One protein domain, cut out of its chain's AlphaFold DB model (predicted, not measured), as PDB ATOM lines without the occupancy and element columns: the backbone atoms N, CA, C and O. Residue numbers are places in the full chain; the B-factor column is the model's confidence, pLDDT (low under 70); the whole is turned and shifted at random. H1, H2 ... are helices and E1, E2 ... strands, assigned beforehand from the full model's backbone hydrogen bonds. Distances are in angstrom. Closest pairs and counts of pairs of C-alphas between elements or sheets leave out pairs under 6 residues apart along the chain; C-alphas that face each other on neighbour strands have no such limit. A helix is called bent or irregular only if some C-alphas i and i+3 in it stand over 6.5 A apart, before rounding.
ATOM      1  N   GLY A   2     -15.354   0.252  13.799       74.31
ATOM      2  CA  GLY A   2     -14.967   1.543  13.197       74.31
ATOM      3  C   GLY A   2     -16.048   2.629  13.291       74.31
ATOM      4  O   GLY A   2     -15.736   3.778  13.579       74.31
ATOM      5  N   GLU A   3     -17.321   2.251  13.151       84.94
ATOM      6  CA  GLU A   3     -18.447   3.191  13.218       84.94
ATOM      7  C   GLU A   3     -18.631   3.823  14.608       84.94
ATOM      8  O   GLU A   3     -18.786   5.037  14.710       84.94
ATOM      9  N   LEU A   4     -18.561   3.033  15.691       87.31
ATOM     10  CA  LEU A   4     -18.649   3.567  17.057       87.31
ATOM     11  C   LEU A   4     -17.493   4.534  17.339       87.31
ATOM     12  O   LEU A   4     -17.719   5.638  17.826       87.31
ATOM     13  N   ASN A   5     -16.268   4.153  16.970       86.25
ATOM     14  CA  ASN A   5     -15.108   5.021  17.143       86.25
ATOM     15  C   ASN A   5     -15.266   6.334  16.365       86.25
ATOM     16  O   ASN A   5     -14.965   7.394  16.907       86.25
ATOM     17  N   ALA A   6     -15.767   6.284  15.127       88.69
ATOM     18  CA  ALA A   6     -16.040   7.480  14.335       88.69
ATOM     19  C   ALA A   6     -17.104   8.371  14.996       88.69
ATOM     20  O   ALA A   6     -16.893   9.577  15.108       88.69
ATOM     21  N   LYS A   7     -18.194   7.785  15.515       92.12
ATOM     22  CA  LYS A   7     -19.241   8.511  16.258       92.12
ATOM     23  C   LYS A   7     -18.691   9.198  17.508       92.12
ATOM     24  O   LYS A   7     -18.988  10.365  17.735       92.12
ATOM     25  N   LEU A   8     -17.856   8.515  18.293       92.62
ATOM     26  CA  LEU A   8     -17.241   9.092  19.493       92.62
ATOM     27  C   LEU A   8     -16.232  10.205  19.153       92.62
ATOM     28  O   LEU A   8     -16.209  11.232  19.827       92.62
ATOM     29  N   CYS A   9     -15.435  10.056  18.089       91.62
ATOM     30  CA  CYS A   9     -14.567  11.135  17.600       91.62
ATOM     31  C   CYS A   9     -15.373  12.348  17.116       91.62
ATOM     32  O   CYS A   9     -15.017  13.480  17.437       91.62
ATOM     33  N   ALA A  10     -16.461  12.119  16.375       93.75
ATOM     34  CA  ALA A  10     -17.351  13.181  15.919       93.75
ATOM     35  C   ALA A  10     -18.016  13.902  17.101       93.75
ATOM     36  O   ALA A  10     -18.074  15.126  17.101       93.75
ATOM     37  N   LEU A  11     -18.430  13.166  18.138       95.38
ATOM     38  CA  LEU A  11     -18.962  13.742  19.375       95.38
ATOM     39  C   LEU A  11     -17.932  14.641  20.076       95.38
ATOM     40  O   LEU A  11     -18.267  15.757  20.465       95.38
ATOM     41  N   LEU A  12     -16.680  14.185  20.207       95.50
ATOM     42  CA  LEU A  12     -15.598  14.982  20.797       95.50
ATOM     43  C   LEU A  12     -15.328  16.261  19.996       95.50
ATOM     44  O   LEU A  12     -15.218  17.332  20.587       95.50
ATOM     45  N   LYS A  13     -15.253  16.152  18.663       95.38
ATOM     46  CA  LYS A  13     -15.067  17.301  17.765       95.38
ATOM     47  C   LYS A  13     -16.215  18.298  17.903       95.38
ATOM     48  O   LYS A  13     -15.957  19.462  18.180       95.38
ATOM     49  N   ASN A  14     -17.456  17.823  17.812       95.81
ATOM     50  CA  ASN A  14     -18.644  18.655  17.972       95.81
ATOM     51  C   ASN A  14     -18.644  19.370  19.325       95.81
ATOM     52  O   ASN A  14     -18.897  20.564  19.389       95.81
ATOM     53  N   GLN A  15     -18.300  18.674  20.413       96.69
ATOM     54  CA  GLN A  15     -18.254  19.314  21.722       96.69
ATOM     55  C   GLN A  15     -17.173  20.399  21.811       96.69
ATOM     56  O   GLN A  15     -17.432  21.443  22.393       96.69
ATOM     57  N   LEU A  16     -15.993  20.196  21.217       96.06
ATOM     58  CA  LEU A  16     -14.965  21.244  21.147       96.06
ATOM     59  C   LEU A  16     -15.398  22.450  20.299       96.06
ATOM     60  O   LEU A  16     -14.850  23.535  20.490       96.06
ATOM     61  N   GLU A  17     -16.333  22.260  19.367       96.44
ATOM     62  CA  GLU A  17     -16.857  23.311  18.491       96.44
ATOM     63  C   GLU A  17     -18.019  24.088  19.116       96.44
ATOM     64  O   GLU A  17     -18.086  25.306  18.972       96.44
ATOM     65  N   THR A  18     -18.914  23.413  19.842       96.62
ATOM     66  CA  THR A  18     -20.171  24.013  20.323       96.62
ATOM     67  C   THR A  18     -20.213  24.271  21.829       96.62
ATOM     68  O   THR A  18     -21.114  24.962  22.299       96.62
ATOM     69  N   PHE A  19     -19.287  23.696  22.601       97.50
ATOM     70  CA  PHE A  19     -19.247  23.779  24.062       97.50
ATOM     71  C   PHE A  19     -17.842  24.237  24.492       97.50
ATOM     72  O   PHE A  19     -16.942  23.406  24.644       97.50
ATOM     73  N   PRO A  20     -17.608  25.554  24.621       97.62
ATOM     74  CA  PRO A  20     -16.266  26.086  24.809       97.62
ATOM     75  C   PRO A  20     -15.709  25.729  26.187       97.62
ATOM     76  O   PRO A  20     -16.407  25.786  27.201       97.62
ATOM     77  N   ILE A  33     -23.642  29.696  31.485       91.62
ATOM     78  CA  ILE A  33     -24.387  28.943  30.467       91.62
ATOM     79  C   ILE A  33     -23.441  28.564  29.331       91.62
ATOM     80  O   ILE A  33     -22.724  29.425  28.862       91.62
ATOM     81  N   ASN A  34     -23.537  27.322  28.851       94.12
ATOM     82  CA  ASN A  34     -22.777  26.766  27.725       94.12
ATOM     83  C   ASN A  34     -21.248  26.801  27.897       94.12
ATOM     84  O   ASN A  34     -20.629  27.853  27.921       94.12
ATOM     85  N   GLY A  35     -20.620  25.632  27.946       96.12
ATOM     86  CA  GLY A  35     -19.195  25.526  28.224       96.12
ATOM     87  C   GLY A  35     -18.875  25.366  29.705       96.12
ATOM     88  O   GLY A  35     -19.736  25.070  30.543       96.12
ATOM     89  N   GLY A  36     -17.593  25.508  30.019       95.69
ATOM     90  CA  GLY A  36     -17.066  25.400  31.374       95.69
ATOM     91  C   GLY A  36     -15.717  24.703  31.417       95.69
ATOM     92  O   GLY A  36     -14.940  24.736  30.470       95.69
ATOM     93  N   THR A  37     -15.408  24.069  32.538       95.00
ATOM     94  CA  THR A  37     -14.099  23.427  32.744       95.00
ATOM     95  C   THR A  37     -14.151  21.934  32.429       95.00
ATOM     96  O   THR A  37     -15.165  21.417  31.958       95.00
ATOM     97  N   CYS A  38     -13.069  21.201  32.725       94.50
ATOM     98  CA  CYS A  38     -13.014  19.750  32.533       94.50
ATOM     99  C   CYS A  38     -14.210  19.005  33.147       94.50
ATOM    100  O   CYS A  38     -14.696  18.043  32.559       94.50
ATOM    101  N   PHE A  39     -14.735  19.474  34.285       94.25
ATOM    102  CA  PHE A  39     -15.890  18.858  34.932       94.25
ATOM    103  C   PHE A  39     -17.160  19.016  34.083       94.25
ATOM    104  O   PHE A  39     -17.844  18.032  33.804       94.25
ATOM    105  N   ASP A  40     -17.465  20.236  33.637       95.81
ATOM    106  CA  ASP A  40     -18.668  20.526  32.849       95.81
ATOM    107  C   ASP A  40     -18.622  19.790  31.498       95.81
ATOM    108  O   ASP A  40     -19.606  19.170  31.083       95.81
ATOM    109  N   HIS A  41     -17.442  19.747  30.870       96.62
ATOM    110  CA  HIS A  41     -17.203  18.948  29.670       96.62
ATOM    111  C   HIS A  41     -17.429  17.453  29.906       96.62
ATOM    112  O   HIS A  41     -18.080  16.798  29.086       96.62
ATOM    113  N   ALA A  42     -16.919  16.917  31.019       96.62
ATOM    114  CA  ALA A  42     -17.060  15.506  31.337       96.62
ATOM    115  C   ALA A  42     -18.525  15.114  31.586       96.62
ATOM    116  O   ALA A  42     -18.999  14.092  31.097       96.62
ATOM    117  N   LEU A  43     -19.295  15.949  32.278       96.50
ATOM    118  CA  LEU A  43     -20.721  15.686  32.484       96.50
ATOM    119  C   LEU A  43     -21.527  15.746  31.186       96.50
ATOM    120  O   LEU A  43     -22.383  14.886  30.968       96.50
ATOM    121  N   SER A  44     -21.238  16.727  30.326       96.50
ATOM    122  CA  SER A  44     -21.889  16.849  29.019       96.50
ATOM    123  C   SER A  44     -21.612  15.625  28.144       96.50
ATOM    124  O   SER A  44     -22.547  15.008  27.628       96.50
ATOM    125  N   LEU A  45     -20.347  15.199  28.045       96.25
ATOM    126  CA  LEU A  45     -19.969  13.995  27.304       96.25
ATOM    127  C   LEU A  45     -20.648  12.748  27.877       96.25
ATOM    128  O   LEU A  45     -21.235  11.981  27.114       96.25
ATOM    129  N   ARG A  46     -20.617  12.555  29.203       96.94
ATOM    130  CA  ARG A  46     -21.264  11.409  29.862       96.94
ATOM    131  C   ARG A  46     -22.740  11.333  29.481       96.94
ATOM    132  O   ARG A  46     -23.195  10.288  29.034       96.94
ATOM    133  N   ALA A  47     -23.466  12.447  29.584       96.94
ATOM    134  CA  ALA A  47     -24.884  12.498  29.240       96.94
ATOM    135  C   ALA A  47     -25.155  12.129  27.770       96.94
ATOM    136  O   ALA A  47     -26.108  11.399  27.495       96.94
ATOM    137  N   HIS A  48     -24.331  12.597  26.828       96.44
ATOM    138  CA  HIS A  48     -24.463  12.231  25.415       96.44
ATOM    139  C   HIS A  48     -24.171  10.747  25.170       96.44
ATOM    140  O   HIS A  48     -24.944  10.079  24.490       96.44
ATOM    141  N   ILE A  49     -23.102  10.215  25.760       95.06
ATOM    142  CA  ILE A  49     -22.689   8.819  25.572       95.06
ATOM    143  C   ILE A  49     -23.715   7.856  26.186       95.06
ATOM    144  O   ILE A  49     -24.083   6.867  25.555       95.06
ATOM    145  N   THR A  50     -24.259   8.169  27.365       95.25
ATOM    146  CA  THR A  50     -25.337   7.375  27.974       95.25
ATOM    147  C   THR A  50     -26.603   7.384  27.113       95.25
ATOM    148  O   THR A  50     -27.229   6.341  26.942       95.25
ATOM    149  N   LYS A  51     -26.963   8.520  26.493       95.38
ATOM    150  CA  LYS A  51     -28.086   8.589  25.534       95.38
ATOM    151  C   LYS A  51     -27.860   7.746  24.276       95.38
ATOM    152  O   LYS A  51     -28.828   7.329  23.652       95.38
ATOM    153  N   MET A  52     -26.605   7.470  23.915       92.88
ATOM    154  CA  MET A  52     -26.253   6.531  22.842       92.88
ATOM    155  C   MET A  52     -26.366   5.056  23.271       92.88
ATOM    156  O   MET A  52     -26.061   4.176  22.469       92.88
ATOM    157  N   GLY A  53     -26.775   4.770  24.514       93.31
ATOM    158  CA  GLY A  53     -26.915   3.412  25.049       93.31
ATOM    159  C   GLY A  53     -25.604   2.784  25.533       93.31
ATOM    160  O   GLY A  53     -25.533   1.568  25.685       93.31
ATOM    161  N   LEU A  54     -24.557   3.585  25.751       93.44
ATOM    162  CA  LEU A  54     -23.241   3.109  26.185       93.44
ATOM    163  C   LEU A  54     -23.030   3.329  27.688       93.44
ATOM    164  O   LEU A  54     -23.495   4.319  28.258       93.44
ATOM    165  N   SER A  55     -22.266   2.431  28.317       94.75
ATOM    166  CA  SER A  55     -21.812   2.587  29.702       94.75
ATOM    167  C   SER A  55     -20.719   3.654  29.758       94.75
ATOM    168  O   SER A  55     -19.652   3.495  29.159       94.75
ATOM    169  N   ALA A  56     -20.997   4.761  30.445       96.31
ATOM    170  CA  ALA A  56     -20.080   5.883  30.593       96.31
ATOM    171  C   ALA A  56     -20.101   6.408  32.024       96.31
ATOM    172  O   ALA A  56     -21.152   6.799  32.527       96.31
ATOM    173  N   THR A  57     -18.929   6.459  32.650       97.31
ATOM    174  CA  THR A  57     -18.748   6.949  34.017       97.31
ATOM    175  C   THR A  57     -17.695   8.044  34.068       97.31
ATOM    176  O   THR A  57     -16.758   8.073  33.264       97.31
ATOM    177  N   LEU A  58     -17.838   8.976  35.009       97.62
ATOM    178  CA  LEU A  58     -16.802   9.963  35.280       97.62
ATOM    179  C   LEU A  58     -15.505   9.291  35.730       97.62
ATOM    180  O   LEU A  58     -15.487   8.245  36.380       97.62
ATOM    181  N   HIS A  59     -14.408   9.953  35.398       97.56
ATOM    182  CA  HIS A  59     -13.067   9.543  35.751       97.56
ATOM    183  C   HIS A  59     -12.222  10.766  36.106       97.56
ATOM    184  O   HIS A  59     -12.438  11.862  35.582       97.56
ATOM    185  N   GLU A  60     -11.241  10.579  36.980       96.31
ATOM    186  CA  GLU A  60     -10.237  11.577  37.324       96.31
ATOM    187  C   GLU A  60      -8.881  11.187  36.738       96.31
ATOM    188  O   GLU A  60      -8.468  10.027  36.802       96.31
ATOM    189  N   ALA A  61      -8.173  12.171  36.196       96.00
ATOM    190  CA  ALA A  61      -6.778  12.040  35.808       96.00
ATOM    191  C   ALA A  61      -5.903  12.992  36.628       96.00
ATOM    192  O   ALA A  61      -6.323  14.088  37.022       96.00
ATOM    193  N   GLU A  62      -4.671  12.555  36.849       95.81
ATOM    194  CA  GLU A  62      -3.612  13.347  37.457       95.81
ATOM    195  C   GLU A  62      -3.147  14.398  36.446       95.81
ATOM    196  O   GLU A  62      -2.681  14.039  35.361       95.81
ATOM    197  N   VAL A  63      -3.232  15.682  36.787       94.12
ATOM    198  CA  VAL A  63      -2.603  16.750  36.004       94.12
ATOM    199  C   VAL A  63      -1.110  16.729  36.311       94.12
ATOM    200  O   VAL A  63      -0.700  17.058  37.421       94.12
ATOM    201  N   CYS A  64      -0.274  16.377  35.332       94.81
ATOM    202  CA  CYS A  64       1.155  16.104  35.552       94.81
ATOM    203  C   CYS A  64       1.921  17.302  36.130       94.81
ATOM    204  O   CYS A  64       2.890  17.122  36.859       94.81
ATOM    205  N   MET A  65       1.486  18.524  35.812       90.44
ATOM    206  CA  MET A  65       2.101  19.756  36.312       90.44
ATOM    207  C   MET A  65       1.852  19.987  37.810       90.44
ATOM    208  O   MET A  65       2.665  20.638  38.457       90.44
ATOM    209  N   THR A  66       0.738  19.493  38.357       90.75
ATOM    210  CA  THR A  66       0.365  19.699  39.769       90.75
ATOM    211  C   THR A  66       0.474  18.427  40.605       90.75
ATOM    212  O   THR A  66       0.506  18.510  41.828       90.75
ATOM    213  N   GLY A  67       0.485  17.252  39.970       93.06
ATOM    214  CA  GLY A  67       0.399  15.951  40.637       93.06
ATOM    215  C   GLY A  67      -0.983  15.647  41.231       93.06
ATOM    216  O   GLY A  67      -1.152  14.630  41.896       93.06
ATOM    217  N   LEU A  68      -1.982  16.510  41.011       92.06
ATOM    218  CA  LEU A  68      -3.316  16.364  41.594       92.06
ATOM    219  C   LEU A  68      -4.264  15.646  40.638       92.06
ATOM    220  O   LEU A  68      -4.314  15.953  39.445       92.06
ATOM    221  N   ASN A  69      -5.112  14.771  41.183       93.00
ATOM    222  CA  ASN A  69      -6.256  14.196  40.473       93.00
ATOM    223  C   ASN A  69      -7.371  15.240  40.336       93.00
ATOM    224  O   ASN A  69      -8.434  15.130  40.948       93.00
ATOM    225  N   SER A  70      -7.134  16.289  39.550       90.62
ATOM    226  CA  SER A  70      -8.047  17.426  39.363       90.62
ATOM    227  C   SER A  70      -8.636  17.517  37.955       90.62
ATOM    228  O   SER A  70      -9.578  18.276  37.750       90.62
ATOM    229  N   HIS A  71      -8.133  16.739  36.992       94.38
ATOM    230  CA  HIS A  71      -8.705  16.695  35.646       94.38
ATOM    231  C   HIS A  71      -9.842  15.678  35.559       94.38
ATOM    232  O   HIS A  71      -9.756  14.615  36.176       94.38
ATOM    233  N   ARG A  72     -10.911  15.998  34.829       94.88
ATOM    234  CA  ARG A  72     -12.099  15.144  34.683       94.88
ATOM    235  C   ARG A  72     -12.320  14.774  33.230       94.88
ATOM    236  O   ARG A  72     -12.199  15.611  32.344       94.88
ATOM    237  N   LEU A  73     -12.649  13.507  33.023       96.56
ATOM    238  CA  LEU A  73     -12.878  12.894  31.724       96.56
ATOM    239  C   LEU A  73     -13.856  11.719  31.876       96.56
ATOM    240  O   LEU A  73     -14.328  11.452  32.982       96.56
ATOM    241  N   ILE A  74     -14.181  11.026  30.784       97.12
ATOM    242  CA  ILE A  74     -15.136   9.903  30.807       97.12
ATOM    243  C   ILE A  74     -14.405   8.608  30.557       97.12
ATOM    244  O   ILE A  74     -13.596   8.520  29.636       97.12
ATOM    245  N   ARG A  75     -14.768   7.584  31.316       96.75
ATOM    246  CA  ARG A  75     -14.461   6.195  31.019       96.75
ATOM    247  C   ARG A  75     -15.679   5.570  30.347       96.75
ATOM    248  O   ARG A  75     -16.764   5.579  30.916       96.75
ATOM    249  N   VAL A  76     -15.493   5.031  29.151       95.31
ATOM    250  CA  VAL A  76     -16.539   4.379  28.360       95.31
ATOM    251  C   VAL A  76     -16.212   2.904  28.224       95.31
ATOM    252  O   VAL A  76     -15.116   2.545  27.778       95.31
ATOM    253  N   GLU A  77     -17.169   2.061  28.593       91.38
ATOM    254  CA  GLU A  77     -17.102   0.618  28.383       91.38
ATOM    255  C   GLU A  77     -17.884   0.242  27.127       91.38
ATOM    256  O   GLU A  77     -19.050   0.594  26.947       91.38
ATOM    257  N   SER A  78     -17.216  -0.500  26.256       83.94
ATOM    258  CA  SER A  78     -17.801  -1.210  25.122       83.94
ATOM    259  C   SER A  78     -17.477  -2.696  25.270       83.94
ATOM    260  O   SER A  78     -16.569  -3.030  26.033       83.94
ATOM    261  N   SER A  79     -18.186  -3.570  24.545       74.31
ATOM    262  CA  SER A  79     -18.119  -5.037  24.690       74.31
ATOM    263  C   SER A  79     -16.703  -5.600  24.856       74.31
ATOM    264  O   SER A  79     -16.503  -6.483  25.681       74.31
ATOM    265  N   ASP A  80     -15.717  -5.035  24.149       73.12
ATOM    266  CA  ASP A  80     -14.349  -5.567  24.137       73.12
ATOM    267  C   ASP A  80     -13.289  -4.565  24.620       73.12
ATOM    268  O   ASP A  80     -12.099  -4.884  24.646       73.12
ATOM    269  N   LYS A  81     -13.671  -3.315  24.929       85.69
ATOM    270  CA  LYS A  81     -12.705  -2.231  25.177       85.69
ATOM    271  C   LYS A  81     -13.199  -1.209  26.183       85.69
ATOM    272  O   LYS A  81     -14.336  -0.743  26.128       85.69
ATOM    273  N   VAL A  82     -12.256  -0.765  27.006       91.56
ATOM    274  CA  VAL A  82     -12.380   0.437  27.824       91.56
ATOM    275  C   VAL A  82     -11.634   1.565  27.125       91.56
ATOM    276  O   VAL A  82     -10.489   1.400  26.695       91.56
ATOM    277  N   SER A  83     -12.291   2.713  27.008       93.12
ATOM    278  CA  SER A  83     -11.713   3.920  26.425       93.12
ATOM    279  C   SER A  83     -11.933   5.123  27.326       93.12
ATOM    280  O   SER A  83     -12.943   5.209  28.021       93.12
ATOM    281  N   PHE A  84     -10.982   6.049  27.310       95.44
ATOM    282  CA  PHE A  84     -11.086   7.322  28.002       95.44
ATOM    283  C   PHE A  84     -11.252   8.451  26.991       95.44
ATOM    284  O   PHE A  84     -10.465   8.559  26.046       95.44
ATOM    285  N   LEU A  85     -12.292   9.258  27.178       95.38
ATOM    286  CA  LEU A  85     -12.713  10.323  26.271       95.38
ATOM    287  C   LEU A  85     -12.583  11.665  26.974       95.38
ATOM    288  O   LEU A  85     -12.986  11.794  28.129       95.38
ATOM    289  N   ASP A  86     -12.046  12.664  26.279       94.81
ATOM    290  CA  ASP A  86     -11.699  13.933  26.905       94.81
ATOM    291  C   ASP A  86     -11.745  15.107  25.924       94.81
ATOM    292  O   ASP A  86     -10.945  15.182  24.995       94.81
ATOM    293  N   SER A  87     -12.651  16.052  26.170       93.94
ATOM    294  CA  SER A  87     -12.743  17.338  25.468       93.94
ATOM    295  C   SER A  87     -12.479  18.533  26.395       93.94
ATOM    296  O   SER A  87     -12.660  19.676  25.990       93.94
ATOM    297  N   GLY A  88     -12.094  18.285  27.652       93.50
ATOM    298  CA  GLY A  88     -12.087  19.275  28.729       93.50
ATOM    299  C   GLY A  88     -10.697  19.728  29.175       93.50
ATOM    300  O   GLY A  88     -10.573  20.349  30.226       93.50
ATOM    301  N   THR A  89      -9.636  19.393  28.434       91.62
ATOM    302  CA  THR A  89      -8.236  19.675  28.826       91.62
ATOM    303  C   THR A  89      -7.801  21.132  28.654       91.62
ATOM    304  O   THR A  89      -6.688  21.494  29.044       91.62
ATOM    305  N   GLY A  90      -8.618  21.960  28.001       92.81
ATOM    306  CA  GLY A  90      -8.197  23.270  27.503       92.81
ATOM    307  C   GLY A  90      -7.294  23.201  26.257       92.81
ATOM    308  O   GLY A  90      -6.694  24.210  25.877       92.81
ATOM    309  N   TRP A  91      -7.194  22.027  25.625       94.88
ATOM    310  CA  TRP A  91      -6.528  21.749  24.347       94.88
ATOM    311  C   TRP A  91      -7.486  20.971  23.425       94.88
ATOM    312  O   TRP A  91      -8.424  20.358  23.933       94.88
ATOM    313  N   PRO A  92      -7.277  20.942  22.090       93.56
ATOM    314  CA  PRO A  92      -8.191  20.277  21.159       93.56
ATOM    315  C   PRO A  92      -7.944  18.764  21.139       93.56
ATOM    316  O   PRO A  92      -7.563  18.172  20.126       93.56
ATOM    317  N   THR A  93      -8.101  18.131  22.297       85.75
ATOM    318  CA  THR A  93      -7.943  16.696  22.477       85.75
ATOM    319  C   THR A  93      -9.133  15.979  21.851       85.75
ATOM    320  O   THR A  93     -10.226  15.972  22.394       85.75
ATOM    321  N   ILE A  94      -8.927  15.383  20.676       80.44
ATOM    322  CA  ILE A  94      -9.920  14.530  20.003       80.44
ATOM    323  C   ILE A  94      -9.399  13.096  20.058       80.44
ATOM    324  O   ILE A  94      -9.034  12.508  19.041       80.44
ATOM    325  N   TYR A  95      -9.260  12.552  21.267       76.00
ATOM    326  CA  TYR A  95      -8.744  11.199  21.445       76.00
ATOM    327  C   TYR A  95      -9.692  10.292  22.213       76.00
ATOM    328  O   TYR A  95     -10.456  10.715  23.077       76.00
ATOM    329  N   GLN A  96      -9.560   9.008  21.893       82.31
ATOM    330  CA  GLN A  96     -10.050   7.884  22.675       82.31
ATOM    331  C   GLN A  96      -8.808   7.126  23.139       82.31
ATOM    332  O   GLN A  96      -8.138   6.497  22.322       82.31
ATOM    333  N   ALA A  97      -8.439   7.260  24.410       82.31
ATOM    334  CA  ALA A  97      -7.281   6.561  24.955       82.31
ATOM    335  C   ALA A  97      -7.759   5.178  25.382       82.31
ATOM    336  O   ALA A  97      -8.530   5.059  26.334       82.31
ATOM    337  N   HIS A  98      -7.386   4.140  24.645       85.62
ATOM    338  CA  HIS A  98      -7.819   2.783  24.945       85.62
ATOM    339  C   HIS A  98      -6.883   2.154  25.973       85.62
ATOM    340  O   HIS A  98      -5.673   2.371  25.958       85.62
ATOM    341  N   THR A  99      -7.417   1.316  26.859       85.38
ATOM    342  CA  THR A  99      -6.589   0.609  27.852       85.38
ATOM    343  C   THR A  99      -5.542  -0.309  27.215       85.38
ATOM    344  O   THR A  99      -4.510  -0.561  27.840       85.38
ATOM    345  N   CYS A 100      -5.784  -0.778  25.987       83.62
ATOM    346  CA  CYS A 100      -4.861  -1.581  25.187       83.62
ATOM    347  C   CYS A 100      -3.825  -0.761  24.402       83.62
ATOM    348  O   CYS A 100      -2.954  -1.355  23.770       83.62
ATOM    349  N   ASP A 101      -3.914   0.574  24.398       82.88
ATOM    350  CA  ASP A 101      -2.946   1.405  23.684       82.88
ATOM    351  C   ASP A 101      -1.574   1.248  24.339       82.88
ATOM    352  O   ASP A 101      -1.408   1.575  25.511       82.88
ATOM    353  N   ILE A 102      -0.592   0.764  23.576       87.31
ATOM    354  CA  ILE A 102       0.826   0.770  23.969       87.31
ATOM    355  C   ILE A 102       1.424   2.145  23.645       87.31
ATOM    356  O   ILE A 102       2.119   2.757  24.459       87.31
ATOM    357  N   TYR A 103       1.108   2.639  22.449       92.81
ATOM    358  CA  TYR A 103       1.548   3.918  21.920       92.81
ATOM    359  C   TYR A 103       0.576   4.393  20.836       92.81
ATOM    360  O   TYR A 103       0.178   3.614  19.969       92.81
ATOM    361  N   ARG A 104       0.220   5.678  20.861       91.25
ATOM    362  CA  ARG A 104      -0.599   6.319  19.827       91.25
ATOM    363  C   ARG A 104      -0.180   7.772  19.650       91.25
ATOM    364  O   ARG A 104      -0.044   8.492  20.633       91.25
ATOM    365  N   GLU A 105      -0.046   8.223  18.408       94.00
ATOM    366  CA  GLU A 105       0.094   9.643  18.073       94.00
ATOM    367  C   GLU A 105      -1.052  10.103  17.183       94.00
ATOM    368  O   GLU A 105      -1.598   9.337  16.392       94.00
ATOM    369  N   TYR A 106      -1.417  11.369  17.330       92.19
ATOM    370  CA  TYR A 106      -2.376  12.027  16.456       92.19
ATOM    371  C   TYR A 106      -2.132  13.537  16.459       92.19
ATOM    372  O   TYR A 106      -1.412  14.074  17.307       92.19
ATOM    373  N   THR A 107      -2.734  14.225  15.493       92.75
ATOM    374  CA  THR A 107      -2.678  15.683  15.377       92.75
ATOM    375  C   THR A 107      -4.092  16.241  15.350       92.75
ATOM    376  O   THR A 107      -4.971  15.649  14.733       92.75
ATOM    377  N   SER A 108      -4.304  17.375  16.013       92.75
ATOM    378  CA  SER A 108      -5.563  18.122  16.001       92.75
ATOM    379  C   SER A 108      -5.251  19.614  15.953       92.75
ATOM    380  O   SER A 108      -4.447  20.091  16.756       92.75
ATOM    381  N   ALA A 109      -5.812  20.335  14.976       93.69
ATOM    382  CA  ALA A 109      -5.525  21.752  14.716       93.69
ATOM    383  C   ALA A 109      -4.013  22.088  14.673       93.69
ATOM    384  O   ALA A 109      -3.557  23.075  15.244       93.69
ATOM    385  N   GLY A 110      -3.203  21.219  14.054       92.38
ATOM    386  CA  GLY A 110      -1.741  21.373  13.982       92.38
ATOM    387  C   GLY A 110      -0.977  21.049  15.273       92.38
ATOM    388  O   GLY A 110       0.252  21.058  15.281       92.38
ATOM    389  N   ILE A 111      -1.673  20.709  16.357       94.31
ATOM    390  CA  ILE A 111      -1.072  20.318  17.632       94.31
ATOM    391  C   ILE A 111      -0.919  18.800  17.667       94.31
ATOM    392  O   ILE A 111      -1.890  18.063  17.495       94.31
ATOM    393  N   ARG A 112       0.303  18.330  17.928       95.31
ATOM    394  CA  ARG A 112       0.609  16.902  18.063       95.31
ATOM    395  C   ARG A 112       0.405  16.428  19.493       95.31
ATOM    396  O   ARG A 112       0.847  17.076  20.446       95.31
ATOM    397  N   PHE A 113      -0.178  15.249  19.618       95.94
ATOM    398  CA  PHE A 113      -0.418  14.567  20.876       95.94
ATOM    399  C   PHE A 113       0.108  13.140  20.815       95.94
ATOM    400  O   PHE A 113       0.193  12.534  19.744       95.94
ATOM    401  N   ARG A 114       0.450  12.606  21.984       95.69
ATOM    402  CA  ARG A 114       0.947  11.245  22.154       95.69
ATOM    403  C   ARG A 114       0.322  10.628  23.394       95.69
ATOM    404  O   ARG A 114       0.283  11.269  24.435       95.69
ATOM    405  N   ILE A 115      -0.113   9.384  23.290       95.44
ATOM    406  CA  ILE A 115      -0.560   8.562  24.412       95.44
ATOM    407  C   ILE A 115       0.432   7.414  24.542       95.44
ATOM    408  O   ILE A 115       0.754   6.762  23.548       95.44
ATOM    409  N   VAL A 116       0.946   7.198  25.749       95.88
ATOM    410  CA  VAL A 116       1.911   6.136  26.055       95.88
ATOM    411  C   VAL A 116       1.386   5.316  27.222       95.88
ATOM    412  O   VAL A 116       0.911   5.878  28.211       95.88
ATOM    413  N   LYS A 117       1.485   3.991  27.120       95.19
ATOM    414  CA  LYS A 117       1.198   3.108  28.245       95.19
ATOM    415  C   LYS A 117       2.278   3.218  29.312       95.19
ATOM    416  O   LYS A 117       3.450   2.984  29.040       95.19
ATOM    417  N   GLU A 118       1.855   3.483  30.536       94.31
ATOM    418  CA  GLU A 118       2.618   3.210  31.751       94.31
ATOM    419  C   GLU A 118       1.926   2.044  32.477       94.31
ATOM    420  O   GLU A 118       0.727   1.835  32.287       94.31
ATOM    421  N   SER A 119       2.642   1.265  33.293       89.56
ATOM    422  CA  SER A 119       2.171  -0.021  33.850       89.56
ATOM    423  C   SER A 119       0.672  -0.059  34.195       89.56
ATOM    424  O   SER A 119      -0.069  -0.880  33.655       89.56
ATOM    425  N   ASN A 120       0.200   0.883  35.019       93.62
ATOM    426  CA  ASN A 120      -1.203   1.015  35.420       93.62
ATOM    427  C   ASN A 120      -1.859   2.352  35.012       93.62
ATOM    428  O   ASN A 120      -2.916   2.702  35.553       93.62
ATOM    429  N   LYS A 121      -1.262   3.100  34.073       96.38
ATOM    430  CA  LYS A 121      -1.745   4.421  33.636       96.38
ATOM    431  C   LYS A 121      -1.594   4.625  32.121       96.38
ATOM    432  O   LYS A 121      -0.828   3.940  31.454       96.38
ATOM    433  N   LEU A 122      -2.314   5.588  31.558       96.31
ATOM    434  CA  LEU A 122      -2.029   6.149  30.233       96.31
ATOM    435  C   LEU A 122      -1.490   7.562  30.418       96.31
ATOM    436  O   LEU A 122      -2.163   8.400  31.020       96.31
ATOM    437  N   LEU A 123      -0.296   7.830  29.897       96.88
ATOM    438  CA  LEU A 123       0.296   9.160  29.891       96.88
ATOM    439  C   LEU A 123      -0.042   9.869  28.582       96.88
ATOM    440  O   LEU A 123       0.395   9.459  27.506       96.88
ATOM    441  N   VAL A 124      -0.788  10.964  28.689       95.75
ATOM    442  CA  VAL A 124      -1.111  11.860  27.579       95.75
ATOM    443  C   VAL A 124      -0.084  12.982  27.540       95.75
ATOM    444  O   VAL A 124       0.144  13.669  28.536       95.75
ATOM    445  N   LYS A 125       0.523  13.188  26.375       96.38
ATOM    446  CA  LYS A 125       1.517  14.225  26.107       96.38
ATOM    447  C   LYS A 125       1.068  15.113  24.952       96.38
ATOM    448  O   LYS A 125       0.409  14.652  24.021       96.38
ATOM    449  N   ARG A 126       1.523  16.363  24.963       95.50
ATOM    450  CA  ARG A 126       1.386  17.319  23.855       95.50
ATOM    451  C   ARG A 126       2.748  17.847  23.448       95.50
ATOM    452  O   ARG A 126       3.587  18.110  24.302       95.50
ATOM    453  N   HIS A 127       2.959  18.031  22.153       94.69
ATOM    454  CA  HIS A 127       4.149  18.698  21.648       94.69
ATOM    455  C   HIS A 127       3.950  20.219  21.694       94.69
ATOM    456  O   HIS A 127       2.977  20.734  21.145       94.69
ATOM    457  N   ASP A 128       4.859  20.951  22.338       89.06
ATOM    458  CA  ASP A 128       4.791  22.421  22.436       89.06
ATOM    459  C   ASP A 128       5.509  23.155  21.287       89.06
ATOM    460  O   ASP A 128       5.598  24.380  21.290       89.06
ATOM    461  N   GLY A 129       6.011  22.401  20.305       86.88
ATOM    462  CA  GLY A 129       6.826  22.896  19.191       86.88
ATOM    463  C   GLY A 129       8.325  22.669  19.397       86.88
ATOM    464  O   GLY A 129       9.064  22.654  18.419       86.88
ATOM    465  N   ARG A 130       8.765  22.414  20.633       90.44
ATOM    466  CA  ARG A 130      10.164  22.109  20.969       90.44
ATOM    467  C   ARG A 130      10.321  20.708  21.538       90.44
ATOM    468  O   ARG A 130      11.257  20.005  21.181       90.44
ATOM    469  N   GLN A 131       9.414  20.314  22.426       95.69
ATOM    470  CA  GLN A 131       9.474  19.025  23.098       95.69
ATOM    471  C   GLN A 131       8.092  18.503  23.484       95.69
ATOM    472  O   GLN A 131       7.083  19.213  23.480       95.69
ATOM    473  N   TRP A 132       8.060  17.226  23.855       97.12
ATOM    474  CA  TRP A 132       6.886  16.608  24.454       97.12
ATOM    475  C   TRP A 132       6.718  17.061  25.904       97.12
ATOM    476  O   TRP A 132       7.661  17.026  26.694       97.12
ATOM    477  N   ARG A 133       5.501  17.478  26.251       96.56
ATOM    478  CA  ARG A 133       5.081  17.863  27.597       96.56
ATOM    479  C   ARG A 133       4.041  16.885  28.105       96.56
ATOM    480  O   ARG A 133       3.057  16.630  27.410       96.56
ATOM    481  N   ASP A 134       4.248  16.390  29.312       96.69
ATOM    482  CA  ASP A 134       3.285  15.545  30.009       96.69
ATOM    483  C   ASP A 134       2.075  16.392  30.418       96.69
ATOM    484  O   ASP A 134       2.224  17.452  31.028       96.69
ATOM    485  N   MET A 135       0.877  15.955  30.029       95.00
ATOM    486  CA  MET A 135      -0.376  16.639  30.345       95.00
ATOM    487  C   MET A 135      -1.076  15.955  31.508       95.00
ATOM    488  O   MET A 135      -1.191  16.531  32.588       95.00
ATOM    489  N   ASN A 136      -1.524  14.722  31.273       95.31
ATOM    490  CA  ASN A 136      -2.385  13.981  32.180       95.31
ATOM    491  C   ASN A 136      -1.921  12.528  32.290       95.31
ATOM    492  O   ASN A 136      -1.597  11.915  31.269       95.31
ATOM    493  N   ARG A 137      -1.968  11.957  33.498       96.69
ATOM    494  CA  ARG A 137      -1.903  10.503  33.697       96.69
ATOM    495  C   ARG A 137      -3.280   9.974  34.072       96.69
ATOM    496  O   ARG A 137      -3.843  10.349  35.098       96.69
ATOM    497  N   ILE A 138      -3.811   9.093  33.237       97.06
ATOM    498  CA  ILE A 138      -5.133   8.490  33.403       97.06
ATOM    499  C   ILE A 138      -4.945   7.111  34.029       97.06
ATOM    500  O   ILE A 138      -4.296   6.255  33.429       97.06
ATOM    501  N   ALA A 139      -5.482   6.883  35.226       96.44
ATOM    502  CA  ALA A 139      -5.432   5.563  35.845       96.44
ATOM    503  C   ALA A 139      -6.303   4.568  35.059       96.44
ATOM    504  O   ALA A 139      -7.383   4.903  34.589       96.44
ATOM    505  N   LEU A 140      -5.846   3.324  34.902       95.12
ATOM    506  CA  LEU A 140      -6.632   2.318  34.169       95.12
ATOM    507  C   LEU A 140      -7.765   1.722  35.007       95.12
ATOM    508  O   LEU A 140      -8.750   1.225  34.460       95.12
ATOM    509  N   VAL A 141      -7.581   1.717  36.328       94.75
ATOM    510  CA  VAL A 141      -8.534   1.153  37.284       94.75
ATOM    511  C   VAL A 141      -9.808   1.984  37.291       94.75
ATOM    512  O   VAL A 141      -9.740   3.209  37.284       94.75
ATOM    513  N   ALA A 142     -10.968   1.330  37.307       95.00
ATOM    514  CA  ALA A 142     -12.240   2.026  37.454       95.00
ATOM    515  C   ALA A 142     -12.266   2.846  38.757       95.00
ATOM    516  O   ALA A 142     -11.664   2.467  39.760       95.00
ATOM    517  N   GLN A 143     -12.959   3.980  38.726       96.69
ATOM    518  CA  GLN A 143     -13.090   4.884  39.865       96.69
ATOM    519  C   GLN A 143     -14.552   4.950  40.299       96.69
ATOM    520  O   GLN A 143     -15.453   4.724  39.490       96.69
ATOM    521  N   ASN A 144     -14.786   5.264  41.573       96.31
ATOM    522  CA  ASN A 144     -16.134   5.471  42.085       96.31
ATOM    523  C   ASN A 144     -16.659   6.836  41.609       96.31
ATOM    524  O   ASN A 144     -16.200   7.885  42.064       96.31
ATOM    525  N   GLU A 145     -17.628   6.808  40.696       96.00
ATOM    526  CA  GLU A 145     -18.237   8.004  40.122       96.00
ATOM    527  C   GLU A 145     -18.950   8.881  41.163       96.00
ATOM    528  O   GLU A 145     -18.894  10.106  41.054       96.00
ATOM    529  N   GLU A 146     -19.568   8.300  42.194       96.31
ATOM    530  CA  GLU A 146     -20.273   9.050  43.241       96.31
ATOM    531  C   GLU A 146     -19.311   9.964  44.009       96.31
ATOM    532  O   GLU A 146     -19.622  11.129  44.269       96.31
ATOM    533  N   ILE A 147     -18.092   9.482  44.286       95.19
ATOM    534  CA  ILE A 147     -17.037  10.287  44.918       95.19
ATOM    535  C   ILE A 147     -16.649  11.460  44.014       95.19
ATOM    536  O   ILE A 147     -16.457  12.577  44.498       95.19
ATOM    537  N   ILE A 148     -16.555  11.245  42.702       94.62
ATOM    538  CA  ILE A 148     -16.219  12.308  41.744       94.62
ATOM    539  C   ILE A 148     -17.353  13.337  41.688       94.62
ATOM    540  O   ILE A 148     -17.103  14.538  41.810       94.62
ATOM    541  N   LEU A 149     -18.602  12.877  41.570       94.69
ATOM    542  CA  LEU A 149     -19.801  13.718  41.548       94.69
ATOM    543  C   LEU A 149     -19.971  14.540  42.825       94.69
ATOM    544  O   LEU A 149     -20.400  15.688  42.739       94.69
ATOM    545  N   SER A 150     -19.587  14.012  43.988       93.62
ATOM    546  CA  SER A 150     -19.671  14.740  45.264       93.62
ATOM    547  C   SER A 150     -18.879  16.058  45.267       93.62
ATOM    548  O   SER A 150     -19.205  16.980  46.011       93.62
ATOM    549  N   LYS A 151     -17.875  16.193  44.385       88.75
ATOM    550  CA  LYS A 151     -17.055  17.406  44.222       88.75
ATOM    551  C   LYS A 151     -17.732  18.472  43.347       88.75
ATOM    552  O   LYS A 151     -17.298  19.623  43.347       88.75
ATOM    553  N   TYR A 152     -18.780  18.109  42.604       85.69
ATOM    554  CA  TYR A 152     -19.455  18.966  41.624       85.69
ATOM    555  C   TYR A 152     -20.160  20.210  42.199       85.69
ATOM    556  O   TYR A 152     -20.063  21.269  41.562       85.69
TER     557      TYR A 152
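What this domain is: This is residues 2 to 20 and 33 to 152 of the 226 residues of an uncharacterized protein of Pseudoalteromonas translucida KMM 520 (UniProt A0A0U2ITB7). One antiparallel sheet of eight strands is curled like part of a barrel and folded back on itself, with E4 and E3 on one leaf, E1, E8, E7, E6 and E5 on the other, and the bent strand E2 as the hinge. Three helices pack on one face of the sheet, toward its E4 to E1 part: the long H1 over E4, H2 along E2, and the short H3 at E1, while E8, E7 and E6 have no helix over them. The printed part has 139 residues, with three named helices and eight named strands in the order H1, H2, E1 to E8, H3; the sheet's order is E4, E3, E2, E1, E8, E7, E6, E5. The class is mixed, helices and strands. The whole is compact, with a radius of gyration of the C-alphas of 14.0 A, and it spans 40 by 35 by 28 A.

Where its parts are: In order across the sheet, the strands are E4, residues 95 to 98; E3, residues 81 to 86; E2, residues 68 to 78 and 28.1 A long; E1, residues 55 to 63 and 24.7 A; E8, residues 132 to 139 and 20.1 A; E7, residues 121 to 127 and 19.6 A; E6, residues 111 to 118 and 22.5 A; and E5, residues 103 to 108. C-alpha 68, where E2 begins, is at (-3.316, 16.364, 41.594). H1, residues 2 to 18, is 24.1 A long from C-alpha 2 at (-14.967, 1.543, 13.197). H2, residues 38 to 51, is 20.0 A long. H3, residues 145 to 150, ends with C-alpha 150 at (-19.671, 14.740, 45.264).

How they stand to each other: The sheet is strongly twisted, with edge strands E4 and E5, and holds two meanders, rows of strands each the antiparallel neighbour of the one before: E1 E2 E3 E4 and E5 E6 E7 E8. E2 bends by 65 degrees at residue 71, and E8 by 53 degrees at residue 135. The folded sheet, one sheet bent back into two leaves that face each other, has 43 pairs of C-alphas within 11 A between them; Ala 97 of E4 and Ile 115 of E6, the closest C-alphas of those strands, are 7.0 A apart. E1 and E8 join the two meanders as antiparallel neighbours at 133 degrees, with N 62 and O 137 2.9 A apart. In the hairpin of E1 and E2, N 59 and O 73 are 2.8 A apart; in that of E2 and E3, N 76 and O 83 are 2.8 A apart. In the hairpin of E6 and E7, N 125 and O 114 are 2.7 A apart. H2 is on the sheet at a height of 7.8 A, over E2, and runs along the strands at 10 degrees to E2 on the local plane; its closest C-alphas to E2 are those of Ala 42 and Leu 73, 4.9 A. H1 is on the same face at a height of 8.5 A, over E4 and slantwise to the strands at 38 degrees to E4 on the local plane; the closest C-alphas are those of Cys 9 and Tyr 95, 7.0 A. H1, with residues 11 to 15 alone, and H2, with residue 45 alone, only just touch, with 3 pairs of C-alphas within 8 A; the closest are those of Gln 15 and Leu 45, 7.9 A. H3 is on the same face as H1 and H2 at a height of 6.4 A, over none of the strands; its closest C-alphas to E1 are those of Glu 145 and Leu 58, 5.4 A. H3 is apart from H1 and H2. In H1, H2 and H3 every O i to N i+4 pair is within hydrogen-bond range.

The domain as a whole: The two C-alphas farthest apart, those of Gly 53 and Arg 130, are 41.7 A from each other. Residues 21 to 32 are not printed; C-alphas 20 and 33 stand 10.3 A apart across this cut, which lies in the link from H1 to H2. Of the links that are printed whole, the one from E3 to E4 is short, with 8 residues, and the others are tight. The mean pLDDT of the printed part is 93.0, and no printed residue is under 70.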